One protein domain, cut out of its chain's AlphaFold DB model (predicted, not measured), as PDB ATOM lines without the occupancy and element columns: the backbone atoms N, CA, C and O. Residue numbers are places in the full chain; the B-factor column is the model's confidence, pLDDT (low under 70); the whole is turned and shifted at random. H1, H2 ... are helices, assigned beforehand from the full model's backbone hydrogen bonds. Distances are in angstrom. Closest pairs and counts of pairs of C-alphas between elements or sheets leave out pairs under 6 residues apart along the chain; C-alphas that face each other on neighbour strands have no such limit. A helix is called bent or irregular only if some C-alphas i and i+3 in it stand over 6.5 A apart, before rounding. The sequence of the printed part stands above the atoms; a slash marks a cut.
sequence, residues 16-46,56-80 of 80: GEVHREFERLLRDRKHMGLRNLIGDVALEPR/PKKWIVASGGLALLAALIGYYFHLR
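This is residues 16 to 46 and 56 to 80 of the 80 residues of an uncharacterized protein of Nitrospirae bacterium (UniProt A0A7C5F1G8). Three helices follow one another nearly end to end in an open zigzag, with no common core: the longest, H3, makes one straight arm, H2 slants toward its first turns to form a corner, and H1 makes the arm at the other end. Residues 43 to 46 fold back from the end of H2 beside that corner, where the printed part is cut. The printed part has 56 residues, with three named helices in the order H1, H2, H3 and no named strand, and its class is all helix. It is extended, with a radius of gyration of the C-alphas of 19.3 A, and its outline is a rod spanning 64 by 22 by 11 A.

The longest helix is H3, residues 58 to 79. H2, residues 30 to 42, is close to H3 but not clearly touching it, with 1 pair of C-alphas within 8 A. This closest pair, the C-alphas of Ala 42 and Ile 60, is 6.5 A apart. The lines of H2 and H3 are about perpendicular, at 86 degrees, and their centres are 24.2 A apart. H1, residues 16 to 28, and H2 meet only through their link. H1 and H3 are apart. In H1 and H3 every O i to N i+4 pair is within hydrogen-bond range, while in H2 7 of 9 are. H2 is irregular: C-alphas 31 and 34 are 7.0 A apart, against about 5 A in a regular helix, and its line is a rough one.

H3 has 22 residues and measures 31.9 A from C-alpha 58 at (23.928, -42.558, -8.603) to C-alpha 79 at (29.195, -16.116, 8.373). H2 has 13 residues and measures 18.5 A from Lys 30 to Ala 42, whose C-alpha is at (24.375, -36.590, -15.686). H1 also has 13 residues and measures 18.2 A, beginning with C-alpha 16 at (30.903, -44.468, -46.896).

The two C-alphas farthest apart, those of Glu 17 and Arg 80, are 65.0 A apart. Residues 16 to 35 stand free, of which 16 to 28 belong to H1 and 30 to 35 to H2. Residues 62 to 80 also stand free, of which 62 to 79 belong to H3. Residues 47 to 55 are not printed, and the gap across this cut, from C-alpha 46 to C-alpha 56, is 12.0 A. The link from H1 to H2 is tight, with 1 residue between them, and the link from H2 to H3 runs across the cut. The mean pLDDT of the printed part is 74.1. It is under 70 at 25 residues: residue 23, residues 26 to 46, residues 56 to 57 and residue 80.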
ATOM      1  N   GLY A  16      29.973 -45.561 -47.179       73.38
ATOM      2  CA  GLY A  16      30.903 -44.468 -46.896       73.38
ATOM      3  C   GLY A  16      30.324 -43.066 -47.121       73.38
ATOM      4  O   GLY A  16      30.606 -42.171 -46.331       73.38
ATOM      5  N   GLU A  17      29.482 -42.858 -48.137       75.50
ATOM      6  CA  GLU A  17      28.797 -41.576 -48.371       75.50
ATOM      7  C   GLU A  17      27.716 -41.324 -47.324       75.50
ATOM      8  O   GLU A  17      27.625 -40.215 -46.798       75.50
ATOM      9  N   VAL A  18      26.966 -42.365 -46.943       79.38
ATOM     10  CA  VAL A  18      26.001 -42.280 -45.837       79.38
ATOM     11  C   VAL A  18      26.717 -41.927 -44.536       79.38
ATOM     12  O   VAL A  18      26.275 -41.035 -43.817       79.38
ATOM     13  N   HIS A  19      27.840 -42.585 -44.241       74.81
ATOM     14  CA  HIS A  19      28.614 -42.323 -43.029       74.81
ATOM     15  C   HIS A  19      29.168 -40.896 -43.001       74.81
ATOM     16  O   HIS A  19      29.117 -40.230 -41.968       74.81
ATOM     17  N   ARG A  20      29.644 -40.399 -44.146       75.44
ATOM     18  CA  ARG A  20      30.208 -39.055 -44.265       75.44
ATOM     19  C   ARG A  20      29.150 -37.967 -44.099       75.44
ATOM     20  O   ARG A  20      29.405 -36.995 -43.393       75.44
ATOM     21  N   GLU A  21      27.965 -38.136 -44.684       77.44
ATOM     22  CA  GLU A  21      26.838 -37.219 -44.468       77.44
ATOM     23  C   GLU A  21      26.274 -37.322 -43.045       77.44
ATOM     24  O   GLU A  21      25.950 -36.310 -42.426       77.44
ATOM     25  N   PHE A  22      26.252 -38.520 -42.458       75.44
ATOM     26  CA  PHE A  22      25.868 -38.705 -41.060       75.44
ATOM     27  C   PHE A  22      26.824 -37.983 -40.100       75.44
ATOM     28  O   PHE A  22      26.375 -37.258 -39.213       75.44
ATOM     29  N   GLU A  23      28.138 -38.106 -40.308       69.88
ATOM     30  CA  GLU A  23      29.147 -37.336 -39.576       69.88
ATOM     31  C   GLU A  23      28.946 -35.828 -39.740       69.88
ATOM     32  O   GLU A  23      29.045 -35.081 -38.767       69.88
ATOM     33  N   ARG A  24      28.646 -35.373 -40.962       74.19
ATOM     34  CA  ARG A  24      28.411 -33.959 -41.265       74.19
ATOM     35  C   ARG A  24      27.217 -33.422 -40.484       74.19
ATOM     36  O   ARG A  24      27.349 -32.410 -39.802       74.19
ATOM     37  N   LEU A  25      26.104 -34.153 -40.491       70.75
ATOM     38  CA  LEU A  25      24.885 -33.823 -39.751       70.75
ATOM     39  C   LEU A  25      25.078 -33.883 -38.233       70.75
ATOM     40  O   LEU A  25      24.493 -33.075 -37.513       70.75
ATOM     41  N   LEU A  26      25.895 -34.809 -37.724       65.50
ATOM     42  CA  LEU A  26      26.264 -34.852 -36.306       65.50
ATOM     43  C   LEU A  26      27.106 -33.637 -35.904       65.50
ATOM     44  O   LEU A  26      26.896 -33.072 -34.829       65.50
ATOM     45  N   ARG A  27      28.033 -33.218 -36.772       63.72
ATOM     46  CA  ARG A  27      28.919 -32.068 -36.550       63.72
ATOM     47  C   ARG A  27      28.152 -30.744 -36.595       63.72
ATOM     48  O   ARG A  27      28.426 -29.860 -35.785       63.72
ATOM     49  N   ASP A  28      27.170 -30.649 -37.489       65.38
ATOM     50  CA  ASP A  28      26.283 -29.491 -37.642       65.38
ATOM     51  C   ASP A  28      25.324 -29.359 -36.449       65.38
ATOM     52  O   ASP A  28      25.080 -28.273 -35.934       65.38
ATOM     53  N   ARG A  29      24.906 -30.487 -35.858       62.59
ATOM     54  CA  ARG A  29      24.078 -30.522 -34.641       62.59
ATOM     55  C   ARG A  29      24.831 -30.172 -33.348       62.59
ATOM     56  O   ARG A  29      24.376 -30.518 -32.253       62.59
ATOM     57  N   LYS A  30      25.942 -29.431 -33.438       55.69
ATOM     58  CA  LYS A  30      26.742 -28.906 -32.313       55.69
ATOM     59  C   LYS A  30      25.900 -28.160 -31.273       55.69
ATOM     60  O   LYS A  30      26.237 -28.172 -30.092       55.69
ATOM     61  N   HIS A  31      24.769 -27.585 -31.681       57.81
ATOM     62  CA  HIS A  31      23.807 -26.912 -30.798       57.81
ATOM     63  C   HIS A  31      23.138 -27.863 -29.789       57.81
ATOM     64  O   HIS A  31      22.727 -27.439 -28.713       57.81
ATOM     65  N   MET A  32      23.042 -29.160 -30.105       55.81
ATOM     66  CA  MET A  32      22.605 -30.183 -29.150       55.81
ATOM     67  C   MET A  32      23.753 -30.670 -28.260       55.81
ATOM     68  O   MET A  32      23.492 -31.180 -27.174       55.81
ATOM     69  N   GLY A  33      25.006 -30.488 -28.693       61.50
ATOM     70  CA  GLY A  33      26.203 -31.096 -28.115       61.50
ATOM     71  C   GLY A  33      26.366 -30.837 -26.623       61.50
ATOM     72  O   GLY A  33      26.486 -31.789 -25.870       61.50
ATOM     73  N   LEU A  34      26.291 -29.584 -26.166       59.66
ATOM     74  CA  LEU A  34      26.519 -29.282 -24.749       59.66
ATOM     75  C   LEU A  34      25.398 -29.821 -23.848       59.66
ATOM     76  O   LEU A  34      25.668 -30.395 -22.798       59.66
ATOM     77  N   ARG A  35      24.135 -29.690 -24.269       62.50
ATOM     78  CA  ARG A  35      22.987 -30.141 -23.466       62.50
ATOM     79  C   ARG A  35      22.878 -31.666 -23.431       62.50
ATOM     80  O   ARG A  35      22.549 -32.222 -22.388       62.50
ATOM     81  N   ASN A  36      23.192 -32.341 -24.539       63.62
ATOM     82  CA  ASN A  36      23.281 -33.801 -24.572       63.62
ATOM     83  C   ASN A  36      24.514 -34.310 -23.820       63.62
ATOM     84  O   ASN A  36      24.399 -35.324 -23.150       63.62
ATOM     85  N   LEU A  37      25.651 -33.608 -23.873       63.59
ATOM     86  CA  LEU A  37      26.859 -33.968 -23.128       63.59
ATOM     87  C   LEU A  37      26.624 -33.857 -21.621       63.59
ATOM     88  O   LEU A  37      26.894 -34.804 -20.896       63.59
ATOM     89  N   ILE A  38      26.052 -32.743 -21.148       64.38
ATOM     90  CA  ILE A  38      25.643 -32.598 -19.744       64.38
ATOM     91  C   ILE A  38      24.631 -33.691 -19.391       64.38
ATOM     92  O   ILE A  38      24.741 -34.311 -18.341       64.38
ATOM     93  N   GLY A  39      23.689 -33.974 -20.294       61.66
ATOM     94  CA  GLY A  39      22.720 -35.050 -20.142       61.66
ATOM     95  C   GLY A  39      23.339 -36.446 -20.065       61.66
ATOM     96  O   GLY A  39      22.842 -37.244 -19.292       61.66
ATOM     97  N   ASP A  40      24.394 -36.760 -20.810       62.81
ATOM     98  CA  ASP A  40      25.055 -38.077 -20.810       62.81
ATOM     99  C   ASP A  40      26.120 -38.205 -19.704       62.81
ATOM    100  O   ASP A  40      26.449 -39.304 -19.260       62.81
ATOM    101  N   VAL A  41      26.645 -37.079 -19.214       64.31
ATOM    102  CA  VAL A  41      27.431 -37.037 -17.975       64.31
ATOM    103  C   VAL A  41      26.507 -37.235 -16.775       64.31
ATOM    104  O   VAL A  41      26.861 -37.976 -15.859       64.31
ATOM    105  N   ALA A  42      25.325 -36.602 -16.793       61.47
ATOM    106  CA  ALA A  42      24.375 -36.590 -15.686       61.47
ATOM    107  C   ALA A  42      23.408 -37.805 -15.654       61.47
ATOM    108  O   ALA A  42      22.852 -38.186 -14.620       61.47
ATOM    109  N   LEU A  43      23.150 -38.420 -16.799       64.56
ATOM    110  CA  LEU A  43      22.194 -39.512 -16.957       64.56
ATOM    111  C   LEU A  43      22.881 -40.662 -17.691       64.56
ATOM    112  O   LEU A  43      23.912 -40.483 -18.331       64.56
ATOM    113  N   GLU A  44      22.331 -41.867 -17.582       62.03
ATOM    114  CA  GLU A  44      22.862 -43.005 -18.336       62.03
ATOM    115  C   GLU A  44      22.864 -42.740 -19.860       62.03
ATOM    116  O   GLU A  44      21.967 -42.042 -20.361       62.03
ATOM    117  N   PRO A  45      23.862 -43.277 -20.603       60.22
ATOM    118  CA  PRO A  45      24.007 -43.041 -22.037       60.22
ATOM    119  C   PRO A  45      22.722 -43.386 -22.788       60.22
ATOM    120  O   PRO A  45      22.077 -44.399 -22.504       60.22
ATOM    121  N   ARG A  46      22.335 -42.557 -23.767       60.16
ATOM    122  CA  ARG A  46      21.119 -42.826 -24.549       60.16
ATOM    123  C   ARG A  46      21.287 -44.112 -25.350       60.16
ATOM    124  O   ARG A  46      22.072 -44.146 -26.292       60.16
ATOM    125  N   PRO A  56      18.916 -40.987 -13.255       66.75
ATOM    126  CA  PRO A  56      20.105 -40.245 -12.848       66.75
ATOM    127  C   PRO A  56      21.192 -41.208 -12.376       66.75
ATOM    128  O   PRO A  56      20.926 -42.154 -11.627       66.75
ATOM    129  N   LYS A  57      22.434 -40.964 -12.803       68.12
ATOM    130  CA  LYS A  57      23.573 -41.776 -12.364       68.12
ATOM    131  C   LYS A  57      23.781 -41.537 -10.866       68.12
ATOM    132  O   LYS A  57      23.939 -40.399 -10.427       68.12
ATOM    133  N   LYS A  58      23.821 -42.615 -10.077       74.75
ATOM    134  CA  LYS A  58      23.928 -42.558  -8.603       74.75
ATOM    135  C   LYS A  58      25.095 -41.689  -8.108       74.75
ATOM    136  O   LYS A  58      24.973 -41.012  -7.094       74.75
ATOM    137  N   TRP A  59      26.195 -41.659  -8.860       72.62
ATOM    138  CA  TRP A  59      27.387 -40.873  -8.535       72.62
ATOM    139  C   TRP A  59      27.177 -39.358  -8.572       72.62
ATOM    140  O   TRP A  59      27.821 -38.662  -7.800       72.62
ATOM    141  N   ILE A  60      26.265 -38.842  -9.402       76.19
ATOM    142  CA  ILE A  60      25.994 -37.393  -9.470       76.19
ATOM    143  C   ILE A  60      25.157 -36.937  -8.291       76.19
ATOM    144  O   ILE A  60      25.339 -35.839  -7.782       76.19
ATOM    145  N   VAL A  61      24.242 -37.793  -7.838       77.50
ATOM    146  CA  VAL A  61      23.474 -37.531  -6.619       77.50
ATOM    147  C   VAL A  61      24.424 -37.491  -5.420       77.50
ATOM    148  O   VAL A  61      24.346 -36.577  -4.605       77.50
ATOM    149  N   ALA A  62      25.374 -38.430  -5.357       81.50
ATOM    150  CA  ALA A  62      26.396 -38.458  -4.314       81.50
ATOM    151  C   ALA A  62      27.324 -37.228  -4.359       81.50
ATOM    152  O   ALA A  62      27.536 -36.586  -3.332       81.50
ATOM    153  N   SER A  63      27.842 -36.859  -5.536       82.94
ATOM    154  CA  SER A  63      28.724 -35.692  -5.672       82.94
ATOM    155  C   SER A  63      27.989 -34.369  -5.458       82.94
ATOM    156  O   SER A  63      28.542 -33.466  -4.836       82.94
ATOM    157  N   GLY A  64      26.729 -34.268  -5.887       87.25
ATOM    158  CA  GLY A  64      25.869 -33.119  -5.616       87.25
ATOM    159  C   GLY A  64      25.628 -32.916  -4.121       87.25
ATOM    160  O   GLY A  64      25.793 -31.805  -3.624       87.25
ATOM    161  N   GLY A  65      25.316 -33.988  -3.384       88.38
ATOM    162  CA  GLY A  65      25.160 -33.932  -1.928       88.38
ATOM    163  C   GLY A  65      26.448 -33.527  -1.208       88.38
ATOM    164  O   GLY A  65      26.419 -32.673  -0.325       88.38
ATOM    165  N   LEU A  66      27.591 -34.080  -1.626       92.44
ATOM    166  CA  LEU A  66      28.892 -33.739  -1.051       92.44
ATOM    167  C   LEU A  66      29.273 -32.272  -1.305       92.44
ATOM    168  O   LEU A  66      29.747 -31.594  -0.394       92.44
ATOM    169  N   ALA A  67      29.027 -31.764  -2.515       92.56
ATOM    170  CA  ALA A  67      29.273 -30.366  -2.859       92.56
ATOM    171  C   ALA A  67      28.390 -29.410  -2.041       92.56
ATOM    172  O   ALA A  67      28.877 -28.398  -1.543       92.56
ATOM    173  N   LEU A  68      27.112 -29.758  -1.851       94.50
ATOM    174  CA  LEU A  68      26.184 -29.010  -0.999       94.50
ATOM    175  C   LEU A  68      26.662 -28.961   0.454       94.50
ATOM    176  O   LEU A  68      26.652 -27.895   1.063       94.50
ATOM    177  N   LEU A  69      27.125 -30.094   0.990       94.62
ATOM    178  CA  LEU A  69      27.665 -30.170   2.345       94.62
ATOM    179  C   LEU A  69      28.912 -29.284   2.499       94.62
ATOM    180  O   LEU A  69      29.005 -28.513   3.451       94.62
ATOM    181  N   ALA A  70      29.842 -29.347   1.543       93.25
ATOM    182  CA  ALA A  70      31.043 -28.515   1.539       93.25
ATOM    183  C   ALA A  70      30.709 -27.016   1.461       93.25
ATOM    184  O   ALA A  70      31.294 -26.214   2.188       93.25
ATOM    185  N   ALA A  71      29.731 -26.642   0.630       93.94
ATOM    186  CA  ALA A  71      29.250 -25.268   0.532       93.94
ATOM    187  C   ALA A  71      28.616 -24.788   1.846       93.94
ATOM    188  O   ALA A  71      28.900 -23.678   2.280       93.94
ATOM    189  N   LEU A  72      27.816 -25.630   2.509       94.25
ATOM    190  CA  LEU A  72      27.217 -25.337   3.816       94.25
ATOM    191  C   LEU A  72      28.270 -25.119   4.902       94.25
ATOM    192  O   LEU A  72      28.160 -24.178   5.684       94.25
ATOM    193  N   ILE A  73      29.303 -25.962   4.929       92.81
ATOM    194  CA  ILE A  73      30.425 -25.823   5.858       92.81
ATOM    195  C   ILE A  73      31.155 -24.503   5.596       92.81
ATOM    196  O   ILE A  73      31.321 -23.704   6.514       92.81
ATOM    197  N   GLY A  74      31.541 -24.237   4.345       93.31
ATOM    198  CA  GLY A  74      32.213 -22.991   3.972       93.31
ATOM    199  C   GLY A  74      31.374 -21.753   4.294       93.31
ATOM    200  O   GLY A  74      31.891 -20.793   4.849       93.31
ATOM    201  N   TYR A  75      30.071 -21.800   4.022       93.25
ATOM    202  CA  TYR A  75      29.129 -20.733   4.348       93.25
ATOM    203  C   TYR A  75      29.032 -20.493   5.855       93.25
ATOM    204  O   TYR A  75      29.111 -19.351   6.297       93.25
ATOM    205  N   TYR A  76      28.931 -21.557   6.654       92.19
ATOM    206  CA  TYR A  76      28.912 -21.460   8.112       92.19
ATOM    207  C   TYR A  76      30.189 -20.810   8.667       92.19
ATOM    208  O   TYR A  76      30.104 -19.968   9.555       92.19
ATOM    209  N   PHE A  77      31.359 -21.161   8.124       89.94
ATOM    210  CA  PHE A  77      32.627 -20.530   8.502       89.94
ATOM    211  C   PHE A  77      32.804 -19.113   7.947       89.94
ATOM    212  O   PHE A  77      33.572 -18.351   8.513       89.94
ATOM    213  N   HIS A  78      32.129 -18.756   6.854       84.38
ATOM    214  CA  HIS A  78      32.177 -17.407   6.288       84.38
ATOM    215  C   HIS A  78      31.255 -16.419   7.020       84.38
ATOM    216  O   HIS A  78      31.532 -15.226   7.047       84.38
ATOM    217  N   LEU A  79      30.153 -16.910   7.594       73.94
ATOM    218  CA  LEU A  79      29.195 -16.116   8.373       73.94
ATOM    219  C   LEU A  79      29.508 -16.008   9.863       73.94
ATOM    220  O   LEU A  79      28.828 -15.260  10.566       73.94
ATOM    221  N   ARG A  80      30.481 -16.778  10.337       54.66
ATOM    222  CA  ARG A  80      30.976 -16.747  11.708       54.66
ATOM    223  C   ARG A  80      32.242 -15.909  11.790       54.66
ATOM    224  O   ARG A  80      32.395 -15.237  12.830       54.66
TER     225      ARG A  80